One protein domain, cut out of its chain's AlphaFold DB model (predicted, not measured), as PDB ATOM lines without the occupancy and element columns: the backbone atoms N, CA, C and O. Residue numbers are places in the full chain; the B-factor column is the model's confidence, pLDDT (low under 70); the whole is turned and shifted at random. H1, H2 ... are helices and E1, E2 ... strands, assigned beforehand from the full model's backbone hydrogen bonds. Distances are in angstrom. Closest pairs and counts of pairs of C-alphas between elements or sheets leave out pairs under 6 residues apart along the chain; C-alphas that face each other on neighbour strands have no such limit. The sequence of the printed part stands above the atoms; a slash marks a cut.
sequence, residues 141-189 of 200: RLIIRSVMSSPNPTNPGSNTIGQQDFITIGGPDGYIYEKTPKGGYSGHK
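This is residues 141 to 189 of the 200 residues of an uncharacterized protein of bacterium (UniProt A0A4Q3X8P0). A small three-stranded sheet has one helix, H1, crossing one face, and a long loop, residues 149 to 166, reaches away beyond the helix's end before returning to E1. The 49 printed residues include one named helix and three named strands, in the order H1, E1, E2, E3; the class is mixed, with under half of the residues in named elements. The antiparallel sheet runs E1, E2, E3. The whole is flat, 33 by 26 by 14 A, and only just compact, close to loose, with a radius of gyration of the C-alphas of 11.4 A.

E1, residues 167 to 170, E2, residues 176 to 179, and E3, residues 185 to 188, form a meander, each strand the antiparallel neighbour of the one before. N 169 and O 177 are 2.8 A apart, and N 178 and O 186 2.8 A, within hydrogen-bond range. H1, residues 141 to 148, is on the sheet at a height of 8.9 A and runs across the strands, at 78 degrees to E1 on the local plane. It lies only just over E1 and E2, with 3 C-alphas falling on each. The closest C-alphas of H1 and E2 are those of Ile 144 and Tyr 177, 7.1 A. Every O i to N i+4 pair of H1 is within hydrogen-bond range.

E1 measures 10.2 A, E2 10.4 A, E3 10.5 A and H1 10.4 A from first to last C-alpha. H1 begins at C-alpha 141 (30.976, 30.060, -32.543); E3 ends at C-alpha 188 (42.925, 32.504, -36.341).

The C-alphas farthest apart, of Gly 157 and Lys 189, are 34.1 A apart. The printed part has no cut. The link from H1 to E1 is long; the other two are tight. Residues 150 to 165 have pLDDT under 70.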
ATOM      1  N   ARG A 141      32.433  29.936 -32.632       92.38
ATOM      2  CA  ARG A 141      30.976  30.060 -32.543       92.38
ATOM      3  C   ARG A 141      30.547  30.202 -31.092       92.38
ATOM      4  O   ARG A 141      29.692  31.036 -30.804       92.38
ATOM      5  N   LEU A 142      31.135  29.415 -30.192       92.50
ATOM      6  CA  LEU A 142      30.839  29.493 -28.764       92.50
ATOM      7  C   LEU A 142      31.274  30.838 -28.167       92.50
ATOM      8  O   LEU A 142      30.477  31.474 -27.481       92.50
ATOM      9  N   ILE A 143      32.502  31.282 -28.453       93.56
ATOM     10  CA  ILE A 143      33.037  32.561 -27.959       93.56
ATOM     11  C   ILE A 143      32.159  33.725 -28.417       93.56
ATOM     12  O   ILE A 143      31.662  34.492 -27.594       93.56
ATOM     13  N   ILE A 144      31.911  33.820 -29.723       90.50
ATOM     14  CA  ILE A 144      31.164  34.934 -30.307       90.50
ATOM     15  C   ILE A 144      29.717  34.934 -29.823       90.50
ATOM     16  O   ILE A 144      29.195  35.986 -29.464       90.50
ATOM     17  N   ARG A 145      29.065  33.766 -29.746       87.75
ATOM     18  CA  ARG A 145      27.710  33.679 -29.186       87.75
ATOM     19  C   ARG A 145      27.665  34.115 -27.734       87.75
ATOM     20  O   ARG A 145      26.760  34.861 -27.399       87.75
ATOM     21  N   SER A 146      28.634  33.698 -26.918       88.69
ATOM     22  CA  SER A 146      28.706  34.103 -25.514       88.69
ATOM     23  C   SER A 146      28.827  35.619 -25.373       88.69
ATOM     24  O   SER A 146      28.148  36.191 -24.530       88.69
ATOM     25  N   VAL A 147      29.644  36.267 -26.210       86.44
ATOM     26  CA  VAL A 147      29.803  37.730 -26.208       86.44
ATOM     27  C   VAL A 147      28.532  38.432 -26.688       86.44
ATOM     28  O   VAL A 147      28.092  39.386 -26.057       86.44
ATOM     29  N   MET A 148      27.907  37.947 -27.764       79.75
ATOM     30  CA  MET A 148      26.656  38.517 -28.281       79.75
ATOM     31  C   MET A 148      25.455  38.277 -27.357       79.75
ATOM     32  O   MET A 148      24.470  38.992 -27.477       79.75
ATOM     33  N   SER A 149      25.500  37.261 -26.487       77.06
ATOM     34  CA  SER A 149      24.468  36.990 -25.477       77.06
ATOM     35  C   SER A 149      24.687  37.717 -24.151       77.06
ATOM     36  O   SER A 149      23.867  37.577 -23.246       77.06
ATOM     37  N   SER A 150      25.802  38.438 -24.001       66.62
ATOM     38  CA  SER A 150      26.060  39.214 -22.792       66.62
ATOM     39  C   SER A 150      25.054  40.366 -22.708       66.62
ATOM     40  O   SER A 150      24.969  41.156 -23.654       66.62
ATOM     41  N   PRO A 151      24.301  40.496 -21.598       59.44
ATOM     42  CA  PRO A 151      23.355  41.589 -21.417       59.44
ATOM     43  C   PRO A 151      24.046  42.934 -21.625       59.44
ATOM     44  O   PRO A 151      25.146  43.155 -21.112       59.44
ATOM     45  N   ASN A 152      23.411  43.846 -22.361       56.09
ATOM     46  CA  ASN A 152      23.927  45.202 -22.478       56.09
ATOM     47  C   ASN A 152      23.954  45.840 -21.070       56.09
ATOM     48  O   ASN A 152      22.900  45.915 -20.434       56.09
ATOM     49  N   PRO A 153      25.108  46.321 -20.565       52.53
ATOM     50  CA  PRO A 153      25.199  46.882 -19.216       52.53
ATOM     51  C   PRO A 153      24.311  48.117 -19.009       52.53
ATOM     52  O   PRO A 153      23.952  48.418 -17.874       52.53
ATOM     53  N   THR A 154      23.916  48.818 -20.078       54.69
ATOM     54  CA  THR A 154      22.986  49.958 -20.001       54.69
ATOM     55  C   THR A 154      21.522  49.568 -20.213       54.69
ATOM     56  O   THR A 154      20.634  50.369 -19.935       54.69
ATOM     57  N   ASN A 155      21.249  48.343 -20.671       54.88
ATOM     58  CA  ASN A 155      19.900  47.801 -20.800       54.88
ATOM     59  C   ASN A 155      19.918  46.267 -20.623       54.88
ATOM     60  O   ASN A 155      19.977  45.534 -21.615       54.88
ATOM     61  N   PRO A 156      19.850  45.769 -19.374       55.88
ATOM     62  CA  PRO A 156      19.989  44.345 -19.052       55.88
ATOM     63  C   PRO A 156      18.936  43.432 -19.701       55.88
ATOM     64  O   PRO A 156      19.135  42.222 -19.763       55.88
ATOM     65  N   GLY A 157      17.823  43.995 -20.189       51.19
ATOM     66  CA  GLY A 157      16.773  43.277 -20.923       51.19
ATOM     67  C   GLY A 157      16.959  43.252 -22.445       51.19
ATOM     68  O   GLY A 157      16.156  42.640 -23.144       51.19
ATOM     69  N   SER A 158      17.995  43.910 -22.974       48.16
ATOM     70  CA  SER A 158      18.241  44.042 -24.409       48.16
ATOM     71  C   SER A 158      19.561  43.387 -24.805       48.16
ATOM     72  O   SER A 158      20.652  43.872 -24.488       48.16
ATOM     73  N   ASN A 159      19.469  42.304 -25.574       50.84
ATOM     74  CA  ASN A 159      20.610  41.657 -26.214       50.84
ATOM     75  C   ASN A 159      21.032  42.502 -27.436       50.84
ATOM     76  O   ASN A 159      20.668  42.210 -28.572       50.84
ATOM     77  N   THR A 160      21.667  43.657 -27.180       47.34
ATOM     78  CA  THR A 160      21.782  44.765 -28.160       47.34
ATOM     79  C   THR A 160      23.116  44.846 -28.894       47.34
ATOM     80  O   THR A 160      23.284  45.738 -29.724       47.34
ATOM     81  N   ILE A 161      24.047  43.911 -28.683       53.56
ATOM     82  CA  ILE A 161      24.938  43.576 -29.798       53.56
ATOM     83  C   ILE A 161      24.020  42.790 -30.726       53.56
ATOM     84  O   ILE A 161      23.846  41.589 -30.543       53.56
ATOM     85  N   GLY A 162      23.300  43.501 -31.603       52.16
ATOM     86  CA  GLY A 162      22.326  42.912 -32.519       52.16
ATOM     87  C   GLY A 162      22.959  41.794 -33.345       52.16
ATOM     88  O   GLY A 162      24.136  41.473 -33.185       52.16
ATOM     89  N   GLN A 163      22.211  41.189 -34.266       55.09
ATOM     90  CA  GLN A 163      22.819  40.313 -35.269       55.09
ATOM     91  C   GLN A 163      23.779  41.129 -36.156       55.09
ATOM     92  O   GLN A 163      23.461  41.445 -37.288       55.09
ATOM     93  N   GLN A 164      24.946  41.506 -35.638       58.78
ATOM     94  CA  GLN A 164      26.020  42.106 -36.397       58.78
ATOM     95  C   GLN A 164      26.412  41.052 -37.420       58.78
ATOM     96  O   GLN A 164      26.723  39.909 -37.056       58.78
ATOM     97  N   ASP A 165      26.338  41.406 -38.697       65.56
ATOM     98  CA  ASP A 165      26.739  40.512 -39.778       65.56
ATOM     99  C   ASP A 165      28.232  40.189 -39.657       65.56
ATOM    100  O   ASP A 165      28.648  39.075 -39.956       65.56
ATOM    101  N   PHE A 166      29.019  41.109 -39.091       78.88
ATOM    102  CA  PHE A 166      30.444  40.944 -38.852       78.88
ATOM    103  C   PHE A 166      30.844  41.322 -37.421       78.88
ATOM    104  O   PHE A 166      30.459  42.378 -36.923       78.88
ATOM    105  N   ILE A 167      31.636  40.474 -36.760       85.44
ATOM    106  CA  ILE A 167      32.257  40.786 -35.465       85.44
ATOM    107  C   ILE A 167      33.653  40.177 -35.412       85.44
ATOM    108  O   ILE A 167      33.823  39.027 -35.811       85.44
ATOM    109  N   THR A 168      34.612  40.923 -34.871       89.88
ATOM    110  CA  THR A 168      35.974  40.455 -34.595       89.88
ATOM    111  C   THR A 168      36.259  40.657 -33.113       89.88
ATOM    112  O   THR A 168      36.034  41.736 -32.568       89.88
ATOM    113  N   ILE A 169      36.725  39.605 -32.448       90.56
ATOM    114  CA  ILE A 169      36.961  39.568 -31.005       90.56
ATOM    115  C   ILE A 169      38.381  39.066 -30.764       90.56
ATOM    116  O   ILE A 169      38.727  37.958 -31.172       90.56
ATOM    117  N   GLY A 170      39.191  39.863 -30.070       92.50
ATOM    118  CA  GLY A 170      40.490  39.429 -29.561       92.50
ATOM    119  C   GLY A 170      40.338  38.706 -28.224       92.50
ATOM    120  O   GLY A 170      39.734  39.236 -27.293       92.50
ATOM    121  N   GLY A 171      40.880  37.495 -28.132       93.81
ATOM    122  CA  GLY A 171      41.000  36.750 -26.886       93.81
ATOM    123  C   GLY A 171      42.098  37.302 -25.968       93.81
ATOM    124  O   GLY A 171      42.963  38.059 -26.413       93.81
ATOM    125  N   PRO A 172      42.122  36.879 -24.691       93.25
ATOM    126  CA  PRO A 172      43.134  37.294 -23.709       93.25
ATOM    127  C   PRO A 172      44.563  36.889 -24.102       93.25
ATOM    128  O   PRO A 172      45.535  37.438 -23.597       93.25
ATOM    129  N   ASP A 173      44.688  35.921 -25.004       92.06
ATOM    130  CA  ASP A 173      45.934  35.410 -25.560       92.06
ATOM    131  C   ASP A 173      46.267  35.982 -26.948       92.06
ATOM    132  O   ASP A 173      47.171  35.486 -27.620       92.06
ATOM    133  N   GLY A 174      45.513  36.987 -27.406       90.81
ATOM    134  CA  GLY A 174      45.659  37.611 -28.722       90.81
ATOM    135  C   GLY A 174      45.078  36.802 -29.885       90.81
ATOM    136  O   GLY A 174      45.168  37.246 -31.027       90.81
ATOM    137  N   TYR A 175      44.484  35.631 -29.635       93.38
ATOM    138  CA  TYR A 175      43.813  34.848 -30.674       93.38
ATOM    139  C   TYR A 175      42.555  35.571 -31.160       93.38
ATOM    140  O   TYR A 175      41.800  36.104 -30.350       93.38
ATOM    141  N   ILE A 176      42.322  35.585 -32.468       93.56
ATOM    142  CA  ILE A 176      41.225  36.338 -33.075       93.56
ATOM    143  C   ILE A 176      40.066  35.395 -33.384       93.56
ATOM    144  O   ILE A 176      40.264  34.323 -33.955       93.56
ATOM    145  N   TYR A 177      38.855  35.804 -33.015       93.69
ATOM    146  CA  TYR A 177      37.603  35.117 -33.320       93.69
ATOM    147  C   TYR A 177      36.724  36.014 -34.179       93.69
ATOM    148  O   TYR A 177      36.476  37.161 -33.809       93.69
ATOM    149  N   GLU A 178      36.209  35.485 -35.286       92.62
ATOM    150  CA  GLU A 178      35.404  36.256 -36.227       92.62
ATOM    151  C   GLU A 178      34.081  35.591 -36.590       92.62
ATOM    152  O   GLU A 178      33.994  34.371 -36.753       92.62
ATOM    153  N   LYS A 179      33.045  36.416 -36.748       88.50
ATOM    154  CA  LYS A 179      31.830  36.071 -37.487       88.50
ATOM    155  C   LYS A 179      31.888  36.807 -38.810       88.50
ATOM    156  O   LYS A 179      32.049  38.020 -38.810       88.50
ATOM    157  N   THR A 180      31.748  36.093 -39.918       82.81
ATOM    158  CA  THR A 180      31.759  36.691 -41.258       82.81
ATOM    159  C   THR A 180      30.369  37.200 -41.647       82.81
ATOM    160  O   THR A 180      29.381  36.607 -41.202       82.81
ATOM    161  N   PRO A 181      30.261  38.177 -42.575       76.94
ATOM    162  CA  PRO A 181      28.969  38.674 -43.071       76.94
ATOM    163  C   PRO A 181      28.063  37.581 -43.647       76.94
ATOM    164  O   PRO A 181      26.846  37.702 -43.660       76.94
ATOM    165  N   LYS A 182      28.658  36.473 -44.109       77.19
ATOM    166  CA  LYS A 182      27.950  35.302 -44.647       77.19
ATOM    167  C   LYS A 182      27.471  34.328 -43.555       77.19
ATOM    168  O   LYS A 182      27.014  33.235 -43.874       77.19
ATOM    169  N   GLY A 183      27.606  34.684 -42.276       76.69
ATOM    170  CA  GLY A 183      27.151  33.900 -41.123       76.69
ATOM    171  C   GLY A 183      28.109  32.800 -40.645       76.69
ATOM    172  O   GLY A 183      27.751  32.036 -39.742       76.69
ATOM    173  N   GLY A 184      29.313  32.702 -41.219       86.38
ATOM    174  CA  GLY A 184      30.345  31.752 -40.792       86.38
ATOM    175  C   GLY A 184      31.072  32.210 -39.525       86.38
ATOM    176  O   GLY A 184      31.106  33.401 -39.239       86.38
ATOM    177  N   TYR A 185      31.673  31.273 -38.788       90.88
ATOM    178  CA  TYR A 185      32.510  31.557 -37.615       90.88
ATOM    179  C   TYR A 185      33.907  30.990 -37.849       90.88
ATOM    180  O   TYR A 185      34.034  29.838 -38.267       90.88
ATOM    181  N   SER A 186      34.944  31.768 -37.565       91.88
ATOM    182  CA  SER A 186      36.338  31.353 -37.717       91.88
ATOM    183  C   SER A 186      37.185  31.853 -36.552       91.88
ATOM    184  O   SER A 186      36.819  32.780 -35.833       91.88
ATOM    185  N   GLY A 187      38.322  31.199 -36.344       91.25
ATOM    186  CA  GLY A 187      39.337  31.635 -35.401       91.25
ATOM    187  C   GLY A 187      40.710  31.528 -36.042       91.25
ATOM    188  O   GLY A 187      40.972  30.577 -36.784       91.25
ATOM    189  N   HIS A 188      41.578  32.497 -35.789       91.25
ATOM    190  CA  HIS A 188      42.925  32.504 -36.341       91.25
ATOM    191  C   HIS A 188      43.918  33.196 -35.404       91.25
ATOM    192  O   HIS A 188      43.563  33.985 -34.529       91.25
ATOM    193  N   LYS A 189      45.197  32.845 -35.563       89.50
ATOM    194  CA  LYS A 189      46.290  33.520 -34.853       89.50
ATOM    195  C   LYS A 189      46.408  34.962 -35.365       89.50
ATOM    196  O   LYS A 189      46.155  35.169 -36.550       89.50
TER     197      LYS A 189